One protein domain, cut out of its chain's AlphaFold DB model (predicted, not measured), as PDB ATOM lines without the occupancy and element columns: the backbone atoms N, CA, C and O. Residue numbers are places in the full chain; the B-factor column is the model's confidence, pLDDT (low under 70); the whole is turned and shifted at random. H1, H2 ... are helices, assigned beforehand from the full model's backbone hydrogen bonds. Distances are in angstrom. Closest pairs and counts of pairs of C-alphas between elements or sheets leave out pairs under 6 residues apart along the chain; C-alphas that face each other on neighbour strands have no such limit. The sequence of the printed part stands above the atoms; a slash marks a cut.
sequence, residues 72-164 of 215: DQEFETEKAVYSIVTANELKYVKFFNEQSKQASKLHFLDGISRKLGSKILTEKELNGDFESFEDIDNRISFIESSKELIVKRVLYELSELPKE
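This is residues 72 to 164 of the 215 residues of the protein "DUF655 domain-containing protein" of Methanobrevibacter sp (UniProt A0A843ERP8). What is the main picture? Helices H1 and H5 cross at one end of an elongated body; H2, H3, H4 and loop 98 to 113 form a head at the other. What builds it? The printed part has 93 residues with five named helices, H1 to H5 in order, and no named strand: all helix. How large? It is compact, radius of gyration of the C-alphas 13.5 A, spanning 45 by 29 by 21 A.

What does the first helix touch? H1, residues 72 to 87, touches H5, residues 146 to 159, at a steep tilt of 39 degrees, opposite ways; their closest C-alphas, Tyr 82 and Val 151, are 5.9 A apart. What follows? H2, residues 89 to 97, only just touches H3, residues 114 to 127, by 120 to 124 alone, with 3 C-alpha pairs within 8 A, the closest Asn 97 and Lys 124, 7.0 A. H4, residues 133 to 139, touches H5 at 146 to 147 alone, the closest C-alphas being Phe 133 and Ser 146, 5.7 A. Are the backbones whole? In H1 to H5 every O i to N i+4 pair is within hydrogen-bond range.

Where does H1 begin? C-alpha 72 is at (106.453, 138.139, 78.443); H1 spans 22.3 A. Where does H5 end? C-alpha 159 is at (109.900, 126.566, 70.028); H5 spans 20.2 A.

Is it cut? The printed part has no cut; the H2 to H3 link is long, 16 residues. Where is confidence low? Residues 101 to 102 are under 70.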
ATOM      1  N   ASP A  72     107.849 137.961  78.035       97.44
ATOM      2  CA  ASP A  72     106.453 138.139  78.443       97.44
ATOM      3  C   ASP A  72     105.490 137.507  77.428       97.44
ATOM      4  O   ASP A  72     104.520 136.863  77.810       97.44
ATOM      5  N   GLN A  73     105.772 137.629  76.127       97.69
ATOM      6  CA  GLN A  73     104.952 137.020  75.075       97.69
ATOM      7  C   GLN A  73     105.079 135.494  75.048       97.69
ATOM      8  O   GLN A  73     104.084 134.825  74.785       97.69
ATOM      9  N   GLU A  74     106.261 134.937  75.326       97.94
ATOM     10  CA  GLU A  74     106.452 133.494  75.523       97.94
ATOM     11  C   GLU A  74     105.563 133.001  76.676       97.94
ATOM     12  O   GLU A  74     104.777 132.074  76.497       97.94
ATOM     13  N   PHE A  75     105.592 133.680  77.826       98.00
ATOM     14  CA  PHE A  75     104.767 133.324  78.983       98.00
ATOM     15  C   PHE A  75     103.261 133.413  78.692       98.00
ATOM     16  O   PHE A  75     102.489 132.520  79.049       98.00
ATOM     17  N   GLU A  76     102.819 134.466  78.002       98.19
ATOM     18  CA  GLU A  76     101.422 134.580  77.573       98.19
ATOM     19  C   GLU A  76     101.052 133.534  76.511       98.19
ATOM     20  O   GLU A  76      99.906 133.083  76.470       98.19
ATOM     21  N   THR A  77     102.015 133.082  75.704       98.31
ATOM     22  CA  THR A  77     101.823 131.981  74.751       98.31
ATOM     23  C   THR A  77     101.592 130.664  75.480       98.31
ATOM     24  O   THR A  77     100.664 129.943  75.125       98.31
ATOM     25  N   GLU A  78     102.356 130.361  76.530       98.06
ATOM     26  CA  GLU A  78     102.150 129.159  77.353       98.06
ATOM     27  C   GLU A  78     100.737 129.117  77.954       98.06
ATOM     28  O   GLU A  78     100.027 128.113  77.829       98.06
ATOM     29  N   LYS A  79     100.274 130.239  78.519       98.19
ATOM     30  CA  LYS A  79      98.899 130.370  79.033       98.19
ATOM     31  C   LYS A  79      97.843 130.234  77.939       98.19
ATOM     32  O   LYS A  79      96.812 129.587  78.152       98.19
ATOM     33  N   ALA A  80      98.086 130.844  76.781       98.38
ATOM     34  CA  ALA A  80      97.174 130.792  75.648       98.38
ATOM     35  C   ALA A  80      97.049 129.356  75.120       98.38
ATOM     36  O   ALA A  80      95.935 128.872  74.939       98.38
ATOM     37  N   VAL A  81      98.167 128.639  74.957       98.50
ATOM     38  CA  VAL A  81      98.182 127.225  74.551       98.50
ATOM     39  C   VAL A  81      97.400 126.376  75.547       98.50
ATOM     40  O   VAL A  81      96.526 125.617  75.133       98.50
ATOM     41  N   TYR A  82      97.637 126.545  76.850       98.25
ATOM     42  CA  TYR A  82      96.878 125.836  77.879       98.25
ATOM     43  C   TYR A  82      95.368 126.084  77.762       98.25
ATOM     44  O   TYR A  82      94.563 125.149  77.800       98.25
ATOM     45  N   SER A  83      94.980 127.347  77.577       97.44
ATOM     46  CA  SER A  83      93.581 127.759  77.451       97.44
ATOM     47  C   SER A  83      92.933 127.200  76.184       97.44
ATOM     48  O   SER A  83      91.812 126.701  76.240       97.44
ATOM     49  N   ILE A  84      93.648 127.214  75.054       98.00
ATOM     50  CA  ILE A  84      93.191 126.651  73.776       98.00
ATOM     51  C   ILE A  84      93.002 125.138  73.891       98.00
ATOM     52  O   ILE A  84      91.970 124.627  73.457       98.00
ATOM     53  N   VAL A  85      93.966 124.427  74.484       98.06
ATOM     54  CA  VAL A  85      93.889 122.968  74.653       98.06
ATOM     55  C   VAL A  85      92.734 122.590  75.571       98.06
ATOM     56  O   VAL A  85      91.958 121.696  75.241       98.06
ATOM     57  N   THR A  86      92.571 123.313  76.679       96.62
ATOM     58  CA  THR A  86      91.468 123.099  77.624       96.62
ATOM     59  C   THR A  86      90.113 123.374  76.974       96.62
ATOM     60  O   THR A  86      89.195 122.571  77.088       96.62
ATOM     61  N   ALA A  87      89.976 124.487  76.249       95.62
ATOM     62  CA  ALA A  87      88.714 124.862  75.618       95.62
ATOM     63  C   ALA A  87      88.316 123.939  74.452       95.62
ATOM     64  O   ALA A  87      87.136 123.856  74.121       95.62
ATOM     65  N   ASN A  88      89.282 123.257  73.832       95.62
ATOM     66  CA  ASN A  88      89.064 122.360  72.695       95.62
ATOM     67  C   ASN A  88      89.393 120.902  73.040       95.62
ATOM     68  O   ASN A  88      89.863 120.157  72.185       95.62
ATOM     69  N   GLU A  89      89.144 120.481  74.277       97.31
ATOM     70  CA  GLU A  89      89.459 119.143  74.786       97.31
ATOM     71  C   GLU A  89      89.068 118.008  73.828       97.31
ATOM     72  O   GLU A  89      89.909 117.185  73.471       97.31
ATOM     73  N   LEU A  90      87.840 118.025  73.303       96.31
ATOM     74  CA  LEU A  90      87.342 117.005  72.371       96.31
ATOM     75  C   LEU A  90      88.232 116.816  71.132       96.31
ATOM     76  O   LEU A  90      88.397 115.693  70.658       96.31
ATOM     77  N   LYS A  91      88.834 117.895  70.611       94.25
ATOM     78  CA  LYS A  91      89.757 117.843  69.465       94.25
ATOM     79  C   LYS A  91      90.993 117.008  69.794       94.25
ATOM     80  O   LYS A  91      91.461 116.237  68.960       94.25
ATOM     81  N   TYR A  92      91.519 117.158  71.002       96.69
ATOM     82  CA  TYR A  92      92.737 116.479  71.431       96.69
ATOM     83  C   TYR A  92      92.454 115.084  71.981       96.69
ATOM     84  O   TYR A  92      93.234 114.175  71.730       96.69
ATOM     85  N   VAL A  93      91.308 114.862  72.625       97.31
ATOM     86  CA  VAL A  93      90.822 113.515  72.966       97.31
ATOM     87  C   VAL A  93      90.646 112.678  71.698       97.31
ATOM     88  O   VAL A  93      91.130 111.548  71.620       97.31
ATOM     89  N   LYS A  94      90.073 113.266  70.640       95.94
ATOM     90  CA  LYS A  94      89.981 112.635  69.318       95.94
ATOM     91  C   LYS A  94      91.355 112.232  68.770       95.94
ATOM     92  O   LYS A  94      91.475 111.146  68.214       95.94
ATOM     93  N   PHE A  95      92.405 113.028  69.001       95.25
ATOM     94  CA  PHE A  95      93.768 112.624  68.647       95.25
ATOM     95  C   PHE A  95      94.187 111.317  69.337       95.25
ATOM     96  O   PHE A  95      94.807 110.492  68.676       95.25
ATOM     97  N   PHE A  96      93.837 111.073  70.605       94.62
ATOM     98  CA  PHE A  96      94.100 109.778  71.255       94.62
ATOM     99  C   PHE A  96      93.247 108.644  70.663       94.62
ATOM    100  O   PHE A  96      93.756 107.543  70.449       94.62
ATOM    101  N   ASN A  97      91.980 108.914  70.334       94.50
ATOM    102  CA  ASN A  97      91.059 107.904  69.800       94.50
ATOM    103  C   ASN A  97      91.409 107.456  68.369       94.50
ATOM    104  O   ASN A  97      91.328 106.268  68.041       94.50
ATOM    105  N   GLU A  98      91.864 108.379  67.522       91.12
ATOM    106  CA  GLU A  98      92.189 108.136  66.106       91.12
ATOM    107  C   GLU A  98      93.565 107.492  65.881       91.12
ATOM    108  O   GLU A  98      94.027 107.340  64.746       91.12
ATOM    109  N   GLN A  99      94.248 107.088  66.952       86.94
ATOM    110  CA  GLN A  99      95.529 106.408  66.834       86.94
ATOM    111  C   GLN A  99      95.365 105.050  66.151       86.94
ATOM    112  O   GLN A  99      94.516 104.230  66.511       86.94
ATOM    113  N   SER A 100      96.218 104.814  65.155       76.31
ATOM    114  CA  SER A 100      96.285 103.543  64.442       76.31
ATOM    115  C   SER A 100      96.931 102.456  65.307       76.31
ATOM    116  O   SER A 100      97.488 102.729  66.372       76.31
ATOM    117  N   LYS A 101      96.924 101.210  64.814       68.62
ATOM    118  CA  LYS A 101      97.380 100.010  65.542       68.62
ATOM    119  C   LYS A 101      98.782 100.091  66.163       68.62
ATOM    120  O   LYS A 101      99.093  99.308  67.050       68.62
ATOM    121  N   GLN A 102      99.651 100.982  65.685       67.75
ATOM    122  CA  GLN A 102     101.010 101.125  66.217       67.75
ATOM    123  C   GLN A 102     101.166 102.275  67.219       67.75
ATOM    124  O   GLN A 102     102.277 102.479  67.693       67.75
ATOM    125  N   ALA A 103     100.101 103.035  67.515       77.00
ATOM    126  CA  ALA A 103     100.133 104.204  68.403       77.00
ATOM    127  C   ALA A 103     101.285 105.183  68.088       77.00
ATOM    128  O   ALA A 103     101.802 105.875  68.965       77.00
ATOM    129  N   SER A 104     101.720 105.229  66.823       77.56
ATOM    130  CA  SER A 104     103.013 105.803  66.455       77.56
ATOM    131  C   SER A 104     103.080 107.308  66.685       77.56
ATOM    132  O   SER A 104     104.154 107.814  67.004       77.56
ATOM    133  N   LYS A 105     101.944 108.017  66.584       86.31
ATOM    134  CA  LYS A 105     101.895 109.457  66.859       86.31
ATOM    135  C   LYS A 105     101.906 109.767  68.357       86.31
ATOM    136  O   LYS A 105     102.417 110.817  68.730       86.31
ATOM    137  N   LEU A 106     101.419 108.862  69.214       89.62
ATOM    138  CA  LEU A 106     101.477 109.054  70.669       89.62
ATOM    139  C   LEU A 106     102.917 109.131  71.173       89.62
ATOM    140  O   LEU A 106     103.192 109.887  72.089       89.62
ATOM    141  N   HIS A 107     103.852 108.413  70.547       86.81
ATOM    142  CA  HIS A 107     105.266 108.430  70.945       86.81
ATOM    143  C   HIS A 107     105.981 109.758  70.686       86.81
ATOM    144  O   HIS A 107     107.110 109.931  71.135       86.81
ATOM    145  N   PHE A 108     105.363 110.680  69.944       89.19
ATOM    146  CA  PHE A 108     105.883 112.036  69.808       89.19
ATOM    147  C   PHE A 108     105.496 112.937  70.986       89.19
ATOM    148  O   PHE A 108     106.085 114.009  71.127       89.19
ATOM    149  N   LEU A 109     104.528 112.528  71.815       92.31
ATOM    150  CA  LEU A 109     104.245 113.189  73.083       92.31
ATOM    151  C   LEU A 109     105.336 112.793  74.081       92.31
ATOM    152  O   LEU A 109     105.524 111.606  74.365       92.31
ATOM    153  N   ASP A 110     106.068 113.786  74.583       89.94
ATOM    154  CA  ASP A 110     107.109 113.556  75.582       89.94
ATOM    155  C   ASP A 110     106.509 112.880  76.821       89.94
ATOM    156  O   ASP A 110     105.406 113.214  77.233       89.94
ATOM    157  N   GLY A 111     107.189 111.879  77.374       87.44
ATOM    158  CA  GLY A 111     106.652 111.044  78.455       87.44
ATOM    159  C   GLY A 111     105.811 109.833  78.011       87.44
ATOM    160  O   GLY A 111     105.624 108.910  78.809       87.44
ATOM    161  N   ILE A 112     105.381 109.722  76.742       90.38
ATOM    162  CA  ILE A 112     104.691 108.511  76.253       90.38
ATOM    163  C   ILE A 112     105.669 107.499  75.646       90.38
ATOM    164  O   ILE A 112     106.016 107.517  74.463       90.38
ATOM    165  N   SER A 113     106.042 106.507  76.455       89.31
ATOM    166  CA  SER A 113     106.815 105.349  75.988       89.31
ATOM    167  C   SER A 113     106.025 104.440  75.029       89.31
ATOM    168  O   SER A 113     104.793 104.462  74.989       89.31
ATOM    169  N   ARG A 114     106.728 103.539  74.319       87.81
ATOM    170  CA  ARG A 114     106.093 102.493  73.487       87.81
ATOM    171  C   ARG A 114     105.058 101.672  74.248       87.81
ATOM    172  O   ARG A 114     103.942 101.492  73.779       87.81
ATOM    173  N   LYS A 115     105.423 101.235  75.455       89.50
ATOM    174  CA  LYS A 115     104.549 100.453  76.333       89.50
ATOM    175  C   LYS A 115     103.300 101.241  76.731       89.50
ATOM    176  O   LYS A 115     102.211 100.677  76.740       89.50
ATOM    177  N   LEU A 116     103.459 102.527  77.049       91.50
ATOM    178  CA  LEU A 116     102.343 103.377  77.454       91.50
ATOM    179  C   LEU A 116     101.401 103.666  76.278       91.50
ATOM    180  O   LEU A 116     100.196 103.516  76.428       91.50
ATOM    181  N   GLY A 117     101.936 103.968  75.091       91.56
ATOM    182  CA  GLY A 117     101.124 104.141  73.881       91.56
ATOM    183  C   GLY A 117     100.338 102.880  73.503       91.56
ATOM    184  O   GLY A 117      99.155 102.975  73.191       91.56
ATOM    185  N   SER A 118     100.944 101.689  73.611       90.69
ATOM    186  CA  SER A 118     100.210 100.427  73.432       90.69
ATOM    187  C   SER A 118      99.105 100.247  74.471       90.69
ATOM    188  O   SER A 118      98.020  99.801  74.118       90.69
ATOM    189  N   LYS A 119      99.349 100.631  75.732       92.44
ATOM    190  CA  LYS A 119      98.326 100.575  76.783       92.44
ATOM    191  C   LYS A 119      97.138 101.487  76.467       92.44
ATOM    192  O   LYS A 119      96.009 101.039  76.594       92.44
ATOM    193  N   ILE A 120      97.388 102.717  76.010       93.81
ATOM    194  CA  ILE A 120      96.333 103.655  75.585       93.81
ATOM    195  C   ILE A 120      95.464 103.026  74.491       93.81
ATOM    196  O   ILE A 120      94.240 103.058  74.581       93.81
ATOM    197  N   LEU A 121      96.090 102.404  73.487       91.62
ATOM    198  CA  LEU A 121      95.363 101.736  72.411       91.62
ATOM    199  C   LEU A 121      94.533 100.549  72.921       91.62
ATOM    200  O   LEU A 121      93.364 100.443  72.568       91.62
ATOM    201  N   THR A 122      95.112  99.682  73.757       92.38
ATOM    202  CA  THR A 122      94.396  98.538  74.339       92.38
ATOM    203  C   THR A 122      93.201  98.983  75.178       92.38
ATOM    204  O   THR A 122      92.130  98.405  75.057       92.38
ATOM    205  N   GLU A 123      93.356 100.021  75.998       94.56
ATOM    206  CA  GLU A 123      92.265 100.554  76.822       94.56
ATOM    207  C   GLU A 123      91.123 101.096  75.960       94.56
ATOM    208  O   GLU A 123      89.965 100.768  76.208       94.56
ATOM    209  N   LYS A 124      91.445 101.818  74.881       93.69
ATOM    210  CA  LYS A 124      90.454 102.256  73.891       93.69
ATOM    211  C   LYS A 124      89.749 101.078  73.206       93.69
ATOM    212  O   LYS A 124      88.539 101.089  73.019       93.69
ATOM    213  N   GLU A 125      90.499 100.050  72.803       91.69
ATOM    214  CA  GLU A 125      89.949  98.870  72.119       91.69
ATOM    215  C   GLU A 125      89.033  98.027  73.024       91.69
ATOM    216  O   GLU A 125      88.074  97.437  72.529       91.69
ATOM    217  N   LEU A 126      89.310  97.972  74.331       94.12
ATOM    218  CA  LEU A 126      88.528  97.194  75.297       94.12
ATOM    219  C   LEU A 126      87.323  97.962  75.853       94.12
ATOM    220  O   LEU A 126      86.265  97.366  76.044       94.12
ATOM    221  N   ASN A 127      87.487  99.261  76.123       94.69
ATOM    222  CA  ASN A 127      86.522 100.073  76.871       94.69
ATOM    223  C   ASN A 127      85.844 101.161  76.022       94.69
ATOM    224  O   ASN A 127      85.046 101.939  76.542       94.69
ATOM    225  N   GLY A 128      86.132 101.206  74.720       95.31
ATOM    226  CA  GLY A 128      85.624 102.220  73.804       95.31
ATOM    227  C   GLY A 128      86.448 103.506  73.816       95.31
ATOM    228  O   GLY A 128      87.420 103.652  74.561       95.31
ATOM    229  N   ASP A 129      86.047 104.438  72.954       96.69
ATOM    230  CA  ASP A 129      86.696 105.738  72.807       96.69
ATOM    231  C   ASP A 129      86.703 106.524  74.126       96.69
ATOM    232  O   ASP A 129      85.776 106.436  74.934       96.69
ATOM    233  N   PHE A 130      87.762 107.304  74.335       98.00
ATOM    234  CA  PHE A 130      87.846 108.232  75.453       98.00
ATOM    235  C   PHE A 130      86.906 109.419  75.236       98.00
ATOM    236  O   PHE A 130      86.797 109.931  74.116       98.00
ATOM    237  N   GLU A 131      86.274 109.886  76.310       97.06
ATOM    238  CA  GLU A 131      85.318 111.002  76.260       97.06
ATOM    239  C   GLU A 131      85.939 112.347  76.668       97.06
ATOM    240  O   GLU A 131      85.510 113.401  76.193       97.06
ATOM    241  N   SER A 132      86.968 112.311  77.517       98.25
ATOM    242  CA  SER A 132      87.615 113.483  78.112       98.25
ATOM    243  C   SER A 132      89.092 113.203  78.435       98.25
ATOM    244  O   SER A 132      89.540 112.055  78.456       98.25
ATOM    245  N   PHE A 133      89.870 114.250  78.705       98.19
ATOM    246  CA  PHE A 133      91.207 114.141  79.283       98.19
ATOM    247  C   PHE A 133      91.165 113.440  80.640       98.19
ATOM    248  O   PHE A 133      92.007 112.594  80.918       98.19
ATOM    249  N   GLU A 134      90.163 113.744  81.465       97.62
ATOM    250  CA  GLU A 134      89.976 113.085  82.759       97.62
ATOM    251  C   GLU A 134      89.729 111.578  82.598       97.62
ATOM    252  O   GLU A 134      90.276 110.769  83.344       97.62
ATOM    253  N   ASP A 135      88.954 111.181  81.591       97.94
ATOM    254  CA  ASP A 135      88.689 109.782  81.276       97.94
ATOM    255  C   ASP A 135      89.964 109.039  80.837       97.94
ATOM    256  O   ASP A 135      90.234 107.929  81.305       97.94
ATOM    257  N   ILE A 136      90.814 109.675  80.021       96.94
ATOM    258  CA  ILE A 136      92.148 109.146  79.683       96.94
ATOM    259  C   ILE A 136      92.998 109.005  80.952       96.94
ATOM    260  O   ILE A 136      93.560 107.938  81.205       96.94
ATOM    261  N   ASP A 137      93.080 110.063  81.758       96.75
ATOM    262  CA  ASP A 137      93.940 110.127  82.943       96.75
ATOM    263  C   ASP A 137      93.535 109.068  83.987       96.75
ATOM    264  O   ASP A 137      94.394 108.445  84.616       96.75
ATOM    265  N   ASN A 138      92.234 108.788  84.113       96.44
ATOM    266  CA  ASN A 138      91.696 107.780  85.025       96.44
ATOM    267  C   ASN A 138      91.897 106.338  84.527       96.44
ATOM    268  O   ASN A 138      92.198 105.449  85.328       96.44
ATOM    269  N   ARG A 139      91.746 106.077  83.220       96.00
ATOM    270  CA  ARG A 139      91.919 104.725  82.648       96.00
ATOM    271  C   ARG A 139      93.394 104.337  82.531       96.00
ATOM    272  O   ARG A 139      93.778 103.183  82.743       96.00
ATOM    273  N   ILE A 140      94.265 105.292  82.209       94.62
ATOM    274  CA  ILE A 140      95.672 105.015  81.918       94.62
ATOM    275  C   ILE A 140      96.536 105.255  83.153       94.62
ATOM    276  O   ILE A 140      97.122 106.314  83.347       94.62
ATOM    277  N   SER A 141      96.706 104.213  83.970       88.31
ATOM    278  CA  SER A 141      97.585 104.325  85.144       88.31
ATOM    279  C   SER A 141      98.999 104.821  84.783       88.31
ATOM    280  O   SER A 141      99.619 104.303  83.847       88.31
ATOM    281  N   PHE A 142      99.529 105.742  85.596       86.00
ATOM    282  CA  PHE A 142     100.857 106.364  85.459       86.00
ATOM    283  C   PHE A 142     101.058 107.236  84.214       86.00
ATOM    284  O   PHE A 142     102.202 107.558  83.889       86.00
ATOM    285  N   ILE A 143      99.990 107.610  83.509       91.38
ATOM    286  CA  ILE A 143     100.089 108.677  82.518       91.38
ATOM    287  C   ILE A 143     100.307 110.010  83.251       91.38
ATOM    288  O   ILE A 143      99.707 110.261  84.297       91.38
ATOM    289  N   GLU A 144     101.194 110.860  82.730       91.69
ATOM    290  CA  GLU A 144     101.100 112.287  83.052       91.69
ATOM    291  C   GLU A 144      99.765 112.815  82.522       91.69
ATOM    292  O   GLU A 144      99.211 112.225  81.598       91.69
ATOM    293  N   SER A 145      99.253 113.925  83.058       95.38
ATOM    294  CA  SER A 145      97.969 114.442  82.577       95.38
ATOM    295  C   SER A 145      97.969 114.585  81.053       95.38
ATOM    296  O   SER A 145      98.834 115.246  80.472       95.38
ATOM    297  N   SER A 146      96.996 113.955  80.400       96.44
ATOM    298  CA  SER A 146      96.854 113.919  78.944       96.44
ATOM    299  C   SER A 146      96.782 115.319  78.346       96.44
ATOM    300  O   SER A 146      97.381 115.575  77.303       96.44
ATOM    301  N   LYS A 147      96.161 116.263  79.055       97.44
ATOM    302  CA  LYS A 147      96.184 117.685  78.708       97.44
ATOM    303  C   LYS A 147      97.600 118.267  78.714       97.44
ATOM    304  O   LYS A 147      97.990 118.921  77.749       97.44
ATOM    305  N   GLU A 148      98.375 118.027  79.771       97.38
ATOM    306  CA  GLU A 148      99.753 118.529  79.893       97.38
ATOM    307  C   GLU A 148     100.659 117.955  78.802       97.38
ATOM    308  O   GLU A 148     101.476 118.675  78.231       97.38
ATOM    309  N   LEU A 149     100.474 116.681  78.445       97.00
ATOM    310  CA  LEU A 149     101.191 116.043  77.340       97.00
ATOM    311  C   LEU A 149     100.955 116.777  76.010       97.00
ATOM    312  O   LEU A 149     101.896 117.011  75.249       97.00
ATOM    313  N   ILE A 150      99.712 117.187  75.748       97.94
ATOM    314  CA  ILE A 150      99.353 117.965  74.556       97.94
ATOM    315  C   ILE A 150      99.941 119.378  74.622       97.94
ATOM    316  O   ILE A 150     100.545 119.823  73.647       97.94
ATOM    317  N   VAL A 151      99.814 120.076  75.755       98.12
ATOM    318  CA  VAL A 151     100.349 121.439  75.935       98.12
ATOM    319  C   VAL A 151     101.863 121.464  75.725       98.12
ATOM    320  O   VAL A 151     102.355 122.234  74.897       98.12
ATOM    321  N   LYS A 152     102.601 120.571  76.398       97.44
ATOM    322  CA  LYS A 152     104.055 120.420  76.230       97.44
ATOM    323  C   LYS A 152     104.419 120.154  74.776       97.44
ATOM    324  O   LYS A 152     105.367 120.744  74.257       97.44
ATOM    325  N   ARG A 153     103.648 119.294  74.100       97.00
ATOM    326  CA  ARG A 153     103.886 118.978  72.694       97.00
ATOM    327  C   ARG A 153     103.711 120.192  71.792       97.00
ATOM    328  O   ARG A 153     104.576 120.429  70.957       97.00
ATOM    329  N   VAL A 154     102.624 120.946  71.948       97.50
ATOM    330  CA  VAL A 154     102.376 122.164  71.161       97.50
ATOM    331  C   VAL A 154     103.514 123.164  71.359       97.50
ATOM    332  O   VAL A 154     104.056 123.663  70.378       97.50
ATOM    333  N   LEU A 155     103.923 123.411  72.605       97.38
ATOM    334  CA  LEU A 155     105.015 124.341  72.901       97.38
ATOM    335  C   LEU A 155     106.332 123.892  72.269       97.38
ATOM    336  O   LEU A 155     106.982 124.690  71.601       97.38
ATOM    337  N   TYR A 156     106.683 122.611  72.389       95.88
ATOM    338  CA  TYR A 156     107.862 122.049  71.735       95.88
ATOM    339  C   TYR A 156     107.801 122.174  70.202       95.88
ATOM    340  O   TYR A 156     108.810 122.490  69.570       95.88
ATOM    341  N   GLU A 157     106.627 121.975  69.593       95.44
ATOM    342  CA  GLU A 157     106.426 122.174  68.154       95.44
ATOM    343  C   GLU A 157     106.601 123.634  67.717       95.44
ATOM    344  O   GLU A 157     107.022 123.877  66.587       95.44
ATOM    345  N   LEU A 158     106.302 124.602  68.586       94.81
ATOM    346  CA  LEU A 158     106.505 126.024  68.306       94.81
ATOM    347  C   LEU A 158     107.966 126.455  68.498       94.81
ATOM    348  O   LEU A 158     108.482 127.210  67.674       94.81
ATOM    349  N   SER A 159     108.625 126.001  69.567       94.25
ATOM    350  CA  SER A 159     109.900 126.566  70.028       94.25
ATOM    351  C   SER A 159     111.140 125.780  69.599       94.25
ATOM    352  O   SER A 159     112.107 126.374  69.120       94.25
ATOM    353  N   GLU A 160     111.132 124.453  69.740       92.69
ATOM    354  CA  GLU A 160     112.339 123.624  69.615       92.69
ATOM    355  C   GLU A 160     112.341 122.766  68.348       92.69
ATOM    356  O   GLU A 160     113.354 122.692  67.649       92.69
ATOM    357  N   LEU A 161     111.201 122.176  67.977       88.94
ATOM    358  CA  LEU A 161     111.090 121.335  66.781       88.94
ATOM    359  C   LEU A 161     111.523 122.046  65.481       88.94
ATOM    360  O   LEU A 161     112.178 121.411  64.646       88.94
ATOM    361  N   PRO A 162     111.248 123.354  65.272       88.81
ATOM    362  CA  PRO A 162     111.732 124.064  64.089       88.81
ATOM    363  C   PRO A 162     113.263 124.158  64.006       88.81
ATOM    364  O   PRO A 162     113.801 124.282  62.901       88.81
ATOM    365  N   LYS A 163     113.962 124.078  65.149       87.69
ATOM    366  CA  LYS A 163     115.426 124.180  65.267       87.69
ATOM    367  C   LYS A 163     116.131 122.842  65.022       87.69
ATOM    368  O   LYS A 163     117.351 122.819  64.819       87.69
ATOM    369  N   GLU A 164     115.399 121.728  65.007       84.06
ATOM    370  CA  GLU A 164     115.984 120.405  64.813       84.06
ATOM    371  C   GLU A 164     116.598 120.235  63.418       84.06
ATOM    372  O   GLU A 164     115.950 120.356  62.377       84.06
TER     373      GLU A 164